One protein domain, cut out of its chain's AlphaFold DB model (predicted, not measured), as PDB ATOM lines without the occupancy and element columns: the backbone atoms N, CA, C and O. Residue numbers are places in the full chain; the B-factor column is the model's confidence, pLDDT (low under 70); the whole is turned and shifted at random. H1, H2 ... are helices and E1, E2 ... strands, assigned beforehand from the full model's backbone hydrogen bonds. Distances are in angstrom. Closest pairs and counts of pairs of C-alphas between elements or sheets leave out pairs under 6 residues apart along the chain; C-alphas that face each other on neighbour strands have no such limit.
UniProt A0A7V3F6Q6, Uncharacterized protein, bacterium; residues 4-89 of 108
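AT A GLANCE: This is residues 4 to 89 of the 108 residues of an uncharacterized protein of bacterium (UniProt A0A7V3F6Q6). A four-stranded sheet has one long helix, H1, over one face and its other face bare, while H2 and H3 sit past the end of the sheet where E2 and E4 finish. The 86 printed residues hold three named helices and four named strands, in the order E1 H1 E2 E3 E4 H2 H3; the class is mixed, helices and strands. The sheet's order is E1 E2 E4 E3, mixed. The whole is compact, with a radius of gyration of the C-alphas of 12.2 A and spans of 37 by 24 by 22 A.

IN THESE COORDINATES: E1 is residues 4 to 6, with C-alpha 4 at (169.837, 173.121, 128.551). H1, residues 19 to 33, is 21.1 A long. E2, residues 37 to 43, is 20.3 A long. E3 is residues 51 to 54, and E4, residues 57 to 62, is 15.9 A long. H2 is residues 64 to 67. H3, residues 78 to 87, is 13.9 A long and ends with C-alpha 87 at (170.641, 156.488, 128.508).

HOW THE PARTS SIT: E1 and E2 are parallel, with N 5 and O 39 2.8 A apart. E2 and E4 are parallel, with N 40 and O 58 2.8 A apart. E3 and E4 form an antiparallel hairpin, with N 54 and O 57 2.8 A apart. H1 is on the sheet at a height of 9.4 A, making two layers, helix on sheet; it lies over E2 and runs along the strands, at 11 degrees to E2 on the local plane. The closest C-alphas of H1 and E2 are those of Ala 32 and Thr 38, 5.6 A apart. E1, H1 and E2 form a strand-helix-strand unit, parallel neighbour strands joined through a helix, with a right-handed crossover. H3 only grazes the sheet with residues 78 to 85. H2 is only just not on the sheet, with 4 pairs of C-alphas within 10 A. H2 and H3 are close but not clearly touching, the closest C-alphas being those of Leu 66 and Lys 81, 6.7 A. Every O i to N i+4 pair is within hydrogen-bond range in H1 and H3; H2 is too short for such a pair.

THE WHOLE: The C-alphas farthest apart are those of Ala 34 and Tyr 69, 37.5 A. The printed part has no cut. The link from E1 to H1 is long, with 12 residues. Residues 88 to 89 have pLDDT under 70.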
ATOM      1  N   HIS A   4     169.031 174.322 128.357       93.38
ATOM      2  CA  HIS A   4     169.837 173.121 128.551       93.38
ATOM      3  C   HIS A   4     170.504 172.774 127.226       93.38
ATOM      4  O   HIS A   4     169.828 172.507 126.231       93.38
ATOM      5  N   LEU A   5     171.830 172.805 127.218       93.12
ATOM      6  CA  LEU A   5     172.670 172.474 126.079       93.12
ATOM      7  C   LEU A   5     173.320 171.123 126.343       93.12
ATOM      8  O   LEU A   5     173.988 170.948 127.359       93.12
ATOM      9  N   LEU A   6     173.102 170.174 125.438       92.06
ATOM     10  CA  LEU A   6     173.717 168.852 125.482       92.06
ATOM     11  C   LEU A   6     174.712 168.760 124.330       92.06
ATOM     12  O   LEU A   6     174.343 168.967 123.172       92.06
ATOM     13  N   ALA A   7     175.961 168.459 124.650       91.94
ATOM     14  CA  ALA A   7     177.028 168.260 123.686       91.94
ATOM     15  C   ALA A   7     178.003 167.195 124.185       91.94
ATOM     16  O   ALA A   7     178.043 166.885 125.369       91.94
ATOM     17  N   PHE A   8     178.795 166.626 123.284       92.44
ATOM     18  CA  PHE A   8     179.954 165.840 123.707       92.44
ATOM     19  C   PHE A   8     181.051 166.769 124.216       92.44
ATOM     20  O   PHE A   8     181.555 166.598 125.325       92.44
ATOM     21  N   ASP A   9     181.354 167.778 123.407       95.25
ATOM     22  CA  ASP A   9     182.384 168.757 123.677       95.25
ATOM     23  C   ASP A   9     182.003 169.771 124.756       95.25
ATOM     24  O   ASP A   9     180.842 170.158 124.908       95.25
ATOM     25  N   GLY A  10     183.020 170.269 125.451       94.81
ATOM     26  CA  GLY A  10     182.863 171.243 126.516       94.81
ATOM     27  C   GLY A  10     184.091 172.133 126.724       94.81
ATOM     28  O   GLY A  10     185.042 172.102 125.942       94.81
ATOM     29  N   PRO A  11     184.061 172.965 127.777       94.88
ATOM     30  CA  PRO A  11     185.108 173.947 128.043       94.88
ATOM     31  C   PRO A  11     186.419 173.334 128.549       94.88
ATOM     32  O   PRO A  11     187.459 173.973 128.392       94.88
ATOM     33  N   ASP A  12     186.389 172.140 129.145       94.75
ATOM     34  CA  ASP A  12     187.596 171.474 129.646       94.75
ATOM     35  C   ASP A  12     188.497 171.005 128.500       94.75
ATOM     36  O   ASP A  12     188.005 170.603 127.446       94.75
ATOM     37  N   ASP A  13     189.811 170.966 128.729       94.19
ATOM     38  CA  ASP A  13     190.765 170.496 127.718       94.19
ATOM     39  C   ASP A  13     190.520 169.028 127.330       94.19
ATOM     40  O   ASP A  13     190.561 168.696 126.148       94.19
ATOM     41  N   TYR A  14     190.157 168.172 128.292       95.06
ATOM     42  CA  TYR A  14     189.737 166.792 128.021       95.06
ATOM     43  C   TYR A  14     188.500 166.717 127.107       95.06
ATOM     44  O   TYR A  14     188.381 165.823 126.263       95.06
ATOM     45  N   ALA A  15     187.581 167.672 127.272       93.44
ATOM     46  CA  ALA A  15     186.313 167.751 126.560       93.44
ATOM     47  C   ALA A  15     186.411 168.515 125.228       93.44
ATOM     48  O   ALA A  15     185.387 168.795 124.610       93.44
ATOM     49  N   ARG A  16     187.611 168.911 124.792       92.69
ATOM     50  CA  ARG A  16     187.791 169.796 123.641       92.69
ATOM     51  C   ARG A  16     188.305 169.029 122.432       92.69
ATOM     52  O   ARG A  16     189.482 168.686 122.368       92.69
ATOM     53  N   ALA A  17     187.457 168.856 121.421       85.88
ATOM     54  CA  ALA A  17     187.865 168.299 120.142       85.88
ATOM     55  C   ALA A  17     187.408 169.189 118.973       85.88
ATOM     56  O   ALA A  17     186.259 169.222 118.535       85.88
ATOM     57  N   GLY A  18     188.360 169.945 118.425       82.25
ATOM     58  CA  GLY A  18     188.101 170.839 117.299       82.25
ATOM     59  C   GLY A  18     187.213 172.038 117.659       82.25
ATOM     60  O   GLY A  18     187.223 172.542 118.780       82.25
ATOM     61  N   GLY A  19     186.479 172.560 116.671       90.44
ATOM     62  CA  GLY A  19     185.763 173.838 116.795       90.44
ATOM     63  C   GLY A  19     184.396 173.775 117.486       90.44
ATOM     64  O   GLY A  19     183.801 174.827 117.722       90.44
ATOM     65  N   ILE A  20     183.872 172.579 117.779       90.56
ATOM     66  CA  ILE A  20     182.536 172.410 118.374       90.56
ATOM     67  C   ILE A  20     182.536 172.903 119.821       90.56
ATOM     68  O   ILE A  20     181.665 173.700 120.172       90.56
ATOM     69  N   ALA A  21     183.554 172.532 120.605       92.94
ATOM     70  CA  ALA A  21     183.766 173.014 121.970       92.94
ATOM     71  C   ALA A  21     183.661 174.545 122.066       92.94
ATOM     72  O   ALA A  21     182.860 175.079 122.829       92.94
ATOM     73  N   THR A  22     184.389 175.267 121.208       94.69
ATOM     74  CA  THR A  22     184.380 176.738 121.194       94.69
ATOM     75  C   THR A  22     182.985 177.302 120.942       94.69
ATOM     76  O   THR A  22     182.577 178.268 121.586       94.69
ATOM     77  N   ARG A  23     182.231 176.706 120.012       95.56
ATOM     78  CA  ARG A  23     180.892 177.186 119.649       95.56
ATOM     79  C   ARG A  23     179.874 176.915 120.748       95.56
ATOM     80  O   ARG A  23     179.109 177.818 121.075       95.56
ATOM     81  N   ILE A  24     179.859 175.709 121.319       95.94
ATOM     82  CA  ILE A  24     178.874 175.358 122.346       95.94
ATOM     83  C   ILE A  24     179.151 176.088 123.661       95.94
ATOM     84  O   ILE A  24     178.222 176.623 124.260       95.94
ATOM     85  N   THR A  25     180.422 176.212 124.060       95.38
ATOM     86  CA  THR A  25     180.813 177.011 125.226       95.38
ATOM     87  C   THR A  25     180.496 178.489 125.007       95.38
ATOM     88  O   THR A  25     179.940 179.126 125.899       95.38
ATOM     89  N   GLY A  26     180.782 179.031 123.818       96.62
ATOM     90  CA  GLY A  26     180.449 180.415 123.479       96.62
ATOM     91  C   GLY A  26     178.943 180.689 123.518       96.62
ATOM     92  O   GLY A  26     178.521 181.693 124.083       96.62
ATOM     93  N   LEU A  27     178.127 179.775 122.984       97.56
ATOM     94  CA  LEU A  27     176.666 179.869 123.052       97.56
ATOM     95  C   LEU A  27     176.157 179.806 124.498       97.56
ATOM     96  O   LEU A  27     175.329 180.627 124.882       97.56
ATOM     97  N   ALA A  28     176.654 178.855 125.295       97.31
ATOM     98  CA  ALA A  28     176.264 178.700 126.693       97.31
ATOM     99  C   ALA A  28     176.564 179.970 127.497       97.31
ATOM    100  O   ALA A  28     175.705 180.476 128.215       97.31
ATOM    101  N   LYS A  29     177.766 180.523 127.307       97.12
ATOM    102  CA  LYS A  29     178.178 181.764 127.950       97.12
ATOM    103  C   LYS A  29     177.335 182.953 127.495       97.12
ATOM    104  O   LYS A  29     176.842 183.683 128.336       97.12
ATOM    105  N   ALA A  30     177.079 183.102 126.195       97.88
ATOM    106  CA  ALA A  30     176.250 184.196 125.688       97.88
ATOM    107  C   ALA A  30     174.811 184.165 126.240       97.88
ATOM    108  O   ALA A  30     174.228 185.216 126.495       97.88
ATOM    109  N   LEU A  31     174.233 182.975 126.440       97.69
ATOM    110  CA  LEU A  31     172.918 182.826 127.073       97.69
ATOM    111  C   LEU A  31     172.957 183.197 128.563       97.69
ATOM    112  O   LEU A  31     172.075 183.915 129.034       97.69
ATOM    113  N   ALA A  32     173.990 182.759 129.283       97.19
ATOM    114  CA  ALA A  32     174.194 183.113 130.684       97.19
ATOM    115  C   ALA A  32     174.418 184.626 130.872       97.19
ATOM    116  O   ALA A  32     173.755 185.245 131.704       97.19
ATOM    117  N   ASP A  33     175.263 185.238 130.038       97.12
ATOM    118  CA  ASP A  33     175.554 186.679 130.031       97.12
ATOM    119  C   ASP A  33     174.301 187.513 129.699       97.12
ATOM    120  O   ASP A  33     174.145 188.638 130.174       97.12
ATOM    121  N   ALA A  34     173.365 186.954 128.922       96.81
ATOM    122  CA  ALA A  34     172.057 187.554 128.660       96.81
ATOM    123  C   ALA A  34     171.061 187.410 129.835       96.81
ATOM    124  O   ALA A  34     169.918 187.859 129.731       96.81
ATOM    125  N   GLY A  35     171.476 186.803 130.953       96.12
ATOM    126  CA  GLY A  35     170.684 186.649 132.174       96.12
ATOM    127  C   GLY A  35     169.787 185.412 132.200       96.12
ATOM    128  O   GLY A  35     168.856 185.352 133.008       96.12
ATOM    129  N   PHE A  36     170.015 184.435 131.318       96.62
ATOM    130  CA  PHE A  36     169.271 183.179 131.339       96.62
ATOM    131  C   PHE A  36     169.997 182.114 132.159       96.62
ATOM    132  O   PHE A  36     171.165 181.831 131.908       96.62
ATOM    133  N   ASP A  37     169.264 181.448 133.052       95.50
ATOM    134  CA  ASP A  37     169.754 180.262 133.756       95.50
ATOM    135  C   ASP A  37     170.051 179.143 132.742       95.50
ATOM    136  O   ASP A  37     169.153 178.606 132.079       95.50
ATOM    137  N   THR A  38     171.337 178.866 132.551       96.69
ATOM    138  CA  THR A  38     171.866 178.075 131.444       96.69
ATOM    139  C   THR A  38     172.656 176.894 131.982       96.69
ATOM    140  O   THR A  38     173.544 177.036 132.813       96.69
ATOM    141  N   HIS A  39     172.374 175.705 131.464       95.62
ATOM    142  CA  HIS A  39     173.043 174.466 131.836       95.62
ATOM    143  C   HIS A  39     173.747 173.871 130.618       95.62
ATOM    144  O   HIS A  39     173.094 173.567 129.618       95.62
ATOM    145  N   LEU A  40     175.055 173.647 130.711       95.19
ATOM    146  CA  LEU A  40     175.841 172.933 129.707       95.19
ATOM    147  C   LEU A  40     176.212 171.542 130.226       95.19
ATOM    148  O   LEU A  40     176.910 171.414 131.228       95.19
ATOM    149  N   TRP A  41     175.757 170.511 129.520       94.25
ATOM    150  CA  TRP A  41     176.003 169.101 129.808       94.25
ATOM    151  C   TRP A  41     176.974 168.541 128.779       94.25
ATOM    152  O   TRP A  41     176.672 168.558 127.585       94.25
ATOM    153  N   PHE A  42     178.112 168.022 129.230       94.56
ATOM    154  CA  PHE A  42     179.176 167.553 128.343       94.56
ATOM    155  C   PHE A  42     179.935 166.357 128.909       94.56
ATOM    156  O   PHE A  42     179.775 166.011 130.081       94.56
ATOM    157  N   ILE A  43     180.736 165.694 128.073       94.62
ATOM    158  CA  ILE A  43     181.603 164.606 128.527       94.62
ATOM    159  C   ILE A  43     182.716 165.201 129.385       94.62
ATOM    160  O   ILE A  43     183.518 166.015 128.938       94.62
ATOM    161  N   GLY A  44     182.739 164.788 130.642       93.31
ATOM    162  CA  GLY A  44     183.565 165.370 131.676       93.31
ATOM    163  C   GLY A  44     184.979 164.826 131.718       93.31
ATOM    164  O   GLY A  44     185.204 163.620 131.572       93.31
ATOM    165  N   ASP A  45     185.901 165.729 132.034       94.12
ATOM    166  CA  ASP A  45     187.224 165.401 132.548       94.12
ATOM    167  C   ASP A  45     187.091 164.544 133.825       94.12
ATOM    168  O   ASP A  45     186.340 164.930 134.728       94.12
ATOM    169  N   PRO A  46     187.759 163.379 133.922       94.25
ATOM    170  CA  PRO A  46     187.643 162.494 135.079       94.25
ATOM    171  C   PRO A  46     188.198 163.090 136.382       94.25
ATOM    172  O   PRO A  46     187.843 162.614 137.466       94.25
ATOM    173  N   ASP A  47     189.038 164.117 136.296       94.62
ATOM    174  CA  ASP A  47     189.769 164.694 137.425       94.62
ATOM    175  C   ASP A  47     189.224 166.068 137.846       94.62
ATOM    176  O   ASP A  47     189.745 166.704 138.766       94.62
ATOM    177  N   ARG A  48     188.121 166.510 137.229       94.31
ATOM    178  CA  ARG A  48     187.388 167.729 137.601       94.31
ATOM    179  C   ARG A  48     186.113 167.439 138.400       94.31
ATOM    180  O   ARG A  48     185.585 166.326 138.349       94.31
ATOM    181  N   PRO A  49     185.562 168.428 139.128       95.00
ATOM    182  CA  PRO A  49     184.272 168.269 139.792       95.00
ATOM    183  C   PRO A  49     183.155 167.960 138.785       95.00
ATOM    184  O   PRO A  49     183.067 168.596 137.735       95.00
ATOM    185  N   GLY A  50     182.263 167.023 139.119       91.38
ATOM    186  CA  GLY A  50     181.133 166.647 138.255       91.38
ATOM    187  C   GLY A  50     180.142 167.785 137.976       91.38
ATOM    188  O   GLY A  50     179.434 167.765 136.971       91.38
ATOM    189  N   HIS A  51     180.116 168.798 138.845       93.19
ATOM    190  CA  HIS A  51     179.296 169.993 138.707       93.19
ATOM    191  C   HIS A  51     180.085 171.233 139.128       93.19
ATOM    192  O   HIS A  51     180.708 171.232 140.191       93.19
ATOM    193  N   GLU A  52     180.009 172.291 138.330       95.00
ATOM    194  CA  GLU A  52     180.506 173.627 138.668       95.00
ATOM    195  C   GLU A  52     179.471 174.674 138.258       95.00
ATOM    196  O   GLU A  52     178.731 174.474 137.298       95.00
ATOM    197  N   GLN A  53     179.416 175.791 138.978       93.88
ATOM    198  CA  GLN A  53     178.530 176.903 138.653       93.88
ATOM    199  C   GLN A  53     179.339 178.195 138.561       93.88
ATOM    200  O   GLN A  53     180.107 178.507 139.469       93.88
ATOM    201  N   ASP A  54     179.130 178.924 137.470       91.38
ATOM    202  CA  ASP A  54     179.695 180.239 137.181       91.38
ATOM    203  C   ASP A  54     178.534 181.196 136.879       91.38
ATOM    204  O   ASP A  54     177.954 181.169 135.795       91.38
ATOM    205  N   ASP A  55     178.114 181.971 137.881       93.00
ATOM    206  CA  ASP A  55     176.931 182.838 137.836       93.00
ATOM    207  C   ASP A  55     175.653 182.124 137.335       93.00
ATOM    208  O   ASP A  55     175.060 181.309 138.054       93.00
ATOM    209  N   GLN A  56     175.215 182.455 136.113       95.31
ATOM    210  CA  GLN A  56     174.032 181.913 135.430       95.31
ATOM    211  C   GLN A  56     174.351 180.675 134.573       95.31
ATOM    212  O   GLN A  56     173.460 180.147 133.909       95.31
ATOM    213  N   LEU A  57     175.606 180.212 134.550       97.50
ATOM    214  CA  LEU A  57     176.052 179.045 133.794       97.50
ATOM    215  C   LEU A  57     176.404 177.884 134.730       97.50
ATOM    216  O   LEU A  57     177.387 177.921 135.464       97.50
ATOM    217  N   SER A  58     175.635 176.804 134.647       96.38
ATOM    218  CA  SER A  58     175.928 175.538 135.318       96.38
ATOM    219  C   SER A  58     176.605 174.560 134.356       96.38
ATOM    220  O   SER A  58     176.064 174.239 133.295       96.38
ATOM    221  N   LEU A  59     177.765 174.039 134.741       96.00
ATOM    222  CA  LEU A  59     178.536 173.041 134.009       96.00
ATOM    223  C   LEU A  59     178.308 171.655 134.618       96.00
ATOM    224  O   LEU A  59     178.565 171.440 135.800       96.00
ATOM    225  N   HIS A  60     177.864 170.707 133.793       94.50
ATOM    226  CA  HIS A  60     177.587 169.325 134.187       94.50
ATOM    227  C   HIS A  60     178.490 168.378 133.400       94.50
ATOM    228  O   HIS A  60     178.349 168.225 132.185       94.50
ATOM    229  N   ARG A  61     179.414 167.733 134.108       93.50
ATOM    230  CA  ARG A  61     180.410 166.810 133.560       93.50
ATOM    231  C   ARG A  61     179.928 165.376 133.689       93.50
ATOM    232  O   ARG A  61     180.003 164.771 134.754       93.50
ATOM    233  N   TRP A  62     179.434 164.822 132.589       91.44
ATOM    234  CA  TRP A  62     178.928 163.454 132.525       91.44
ATOM    235  C   TRP A  62     180.015 162.453 132.150       91.44
ATOM    236  O   TRP A  62     181.064 162.802 131.622       91.44
ATOM    237  N   CYS A  63     179.733 161.172 132.369       91.38
ATOM    238  CA  CYS A  63     180.525 160.039 131.887       91.38
ATOM    239  C   CYS A  63     181.950 160.022 132.462       91.38
ATOM    240  O   CYS A  63     182.806 159.308 131.952       91.38
ATOM    241  N   GLN A  64     182.212 160.766 133.546       92.62
ATOM    242  CA  GLN A  64     183.544 160.884 134.148       92.62
ATOM    243  C   GLN A  64     184.121 159.522 134.552       92.62
ATOM    244  O   GLN A  64     185.325 159.307 134.476       92.62
ATOM    245  N   TRP A  65     183.263 158.574 134.941       92.38
ATOM    246  CA  TRP A  65     183.682 157.213 135.263       92.38
ATOM    247  C   TRP A  65     184.233 156.465 134.039       92.38
ATOM    248  O   TRP A  65     185.253 155.795 134.168       92.38
ATOM    249  N   LEU A  66     183.623 156.621 132.858       91.88
ATOM    250  CA  LEU A  66     184.150 156.095 131.593       91.88
ATOM    251  C   LEU A  66     185.417 156.838 131.190       91.88
ATOM    252  O   LEU A  66     186.378 156.216 130.750       91.88
ATOM    253  N   SER A  67     185.445 158.156 131.390       94.25
ATOM    254  CA  SER A  67     186.615 158.978 131.092       94.25
ATOM    255  C   SER A  67     187.881 158.518 131.820       94.25
ATOM    256  O   SER A  67     188.964 158.608 131.253       94.25
ATOM    257  N   ARG A  68     187.767 157.936 133.026       94.00
ATOM    258  CA  ARG A  68     188.914 157.341 133.744       94.00
ATOM    259  C   ARG A  68     189.590 156.198 132.984       94.00
ATOM    260  O   ARG A  68     190.776 155.964 133.187       94.00
ATOM    261  N   TYR A  69     188.851 155.493 132.130       95.00
ATOM    262  CA  TYR A  69     189.363 154.390 131.311       95.00
ATOM    263  C   TYR A  69     189.743 154.827 129.888       95.00
ATOM    264  O   TYR A  69     190.304 154.028 129.143       95.00
ATOM    265  N   HIS A  70     189.464 156.083 129.526       94.38
ATOM    266  CA  HIS A  70     189.632 156.637 128.182       94.38
ATOM    267  C   HIS A  70     190.353 157.997 128.218       94.38
ATOM    268  O   HIS A  70     189.751 159.033 127.923       94.38
ATOM    269  N   PRO A  71     191.640 158.030 128.621       93.00
ATOM    270  CA  PRO A  71     192.362 159.270 128.895       93.00
ATOM    271  C   PRO A  71     192.727 160.067 127.637       93.00
ATOM    272  O   PRO A  71     193.149 161.214 127.763       93.00
ATOM    273  N   ALA A  72     192.578 159.505 126.429       93.31
ATOM    274  CA  ALA A  72     192.963 160.193 125.196       93.31
ATOM    275  C   ALA A  72     191.971 161.293 124.760       93.31
ATOM    276  O   ALA A  72     192.170 161.924 123.721       93.31
ATOM    277  N   GLY A  73     190.929 161.553 125.557       92.56
ATOM    278  CA  GLY A  73     190.030 162.696 125.412       92.56
ATOM    279  C   GLY A  73     188.571 162.305 125.192       92.56
ATOM    280  O   GLY A  73     188.175 161.143 125.305       92.56
ATOM    281  N   VAL A  74     187.745 163.298 124.862       92.31
ATOM    282  CA  VAL A  74     186.284 163.160 124.741       92.31
ATOM    283  C   VAL A  74     185.823 162.010 123.843       92.31
ATOM    284  O   VAL A  74     184.936 161.261 124.255       92.31
ATOM    285  N   TYR A  75     186.465 161.806 122.691       93.44
ATOM    286  CA  TYR A  75     186.096 160.769 121.717       93.44
ATOM    287  C   TYR A  75     186.781 159.410 121.940       93.44
ATOM    288  O   TYR A  75     186.454 158.434 121.268       93.44
ATOM    289  N   ASP A  76     187.699 159.290 122.900       94.69
ATOM    290  CA  ASP A  76     188.230 157.979 123.283       94.69
ATOM    291  C   ASP A  76     187.125 157.164 123.981       94.69
ATOM    292  O   ASP A  76     186.486 157.652 124.911       94.69
ATOM    293  N   GLY A  77     186.820 155.955 123.504       91.44
ATOM    294  CA  GLY A  77     185.670 155.186 123.997       91.44
ATOM    295  C   GLY A  77     184.307 155.816 123.682       91.44
ATOM    296  O   GLY A  77     183.352 155.616 124.438       91.44
ATOM    297  N   GLU A  78     184.215 156.582 122.584       92.00
ATOM    298  CA  GLU A  78     183.021 157.338 122.178       92.00
ATOM    299  C   GLU A  78     181.734 156.522 122.270       92.00
ATOM    300  O   GLU A  78     180.776 157.000 122.862       92.00
ATOM    301  N   GLU A  79     181.694 155.295 121.745       91.69
ATOM    302  CA  GLU A  79     180.452 154.514 121.724       91.69
ATOM    303  C   GLU A  79     179.946 154.192 123.138       91.69
ATOM    304  O   GLU A  79     178.755 154.331 123.419       91.69
ATOM    305  N   GLY A  80     180.844 153.844 124.066       88.75
ATOM    306  CA  GLY A  80     180.482 153.608 125.467       88.75
ATOM    307  C   GLY A  80     179.957 154.877 126.136       88.75
ATOM    308  O   GLY A  80     178.912 154.856 126.789       88.75
ATOM    309  N   LYS A  81     180.634 156.006 125.898       89.62
ATOM    310  CA  LYS A  81     180.202 157.327 126.372       89.62
ATOM    311  C   LYS A  81     178.875 157.741 125.747       89.62
ATOM    312  O   LYS A  81     178.028 158.263 126.449       89.62
ATOM    313  N   ARG A  82     178.646 157.470 124.463       89.44
ATOM    314  CA  ARG A  82     177.415 157.802 123.731       89.44
ATOM    315  C   ARG A  82     176.230 157.035 124.289       89.44
ATOM    316  O   ARG A  82     175.163 157.618 124.467       89.44
ATOM    317  N   LEU A  83     176.415 155.749 124.584       86.19
ATOM    318  CA  LEU A  83     175.388 154.916 125.200       86.19
ATOM    319  C   LEU A  83     175.057 155.391 126.620       86.19
ATOM    320  O   LEU A  83     173.876 155.571 126.922       86.19
ATOM    321  N   ASP A  84     176.066 155.666 127.457       84.69
ATOM    322  CA  ASP A  84     175.856 156.214 128.805       84.69
ATOM    323  C   ASP A  84     175.170 157.584 128.727       84.69
ATOM    324  O   ASP A  84     174.099 157.780 129.301       84.69
ATOM    325  N   TYR A  85     175.702 158.497 127.915       79.50
ATOM    326  CA  TYR A  85     175.208 159.859 127.711       79.50
ATOM    327  C   TYR A  85     173.791 159.915 127.116       79.50
ATOM    328  O   TYR A  85     173.042 160.838 127.411       79.50
ATOM    329  N   ALA A  86     173.371 158.929 126.315       78.50
ATOM    330  CA  ALA A  86     172.004 158.848 125.788       78.50
ATOM    331  C   ALA A  86     171.015 158.173 126.757       78.50
ATOM    332  O   ALA A  86     169.808 158.438 126.721       78.50
ATOM    333  N   ALA A  87     171.491 157.263 127.608       71.19
ATOM    334  CA  ALA A  87     170.641 156.488 128.508       71.19
ATOM    335  C   ALA A  87     170.398 157.185 129.854       71.19
ATOM    336  O   ALA A  87     169.287 157.114 130.387       71.19
ATOM    337  N   SER A  88     171.416 157.857 130.385       61.75
ATOM    338  CA  SER A  88     171.480 158.345 131.766       61.75
ATOM    339  C   SER A  88     170.883 159.738 132.067       61.75
ATOM    340  O   SER A  88     170.529 159.946 133.229       61.75
ATOM    341  N   PRO A  89     170.611 160.660 131.112       59.59
ATOM    342  CA  PRO A  89     169.963 161.954 131.403       59.59
ATOM    343  C   PRO A  89     168.534 161.899 131.953       59.59
ATOM    344  O   PRO A  89     167.934 162.928 132.282       59.59
TER     345      PRO A  89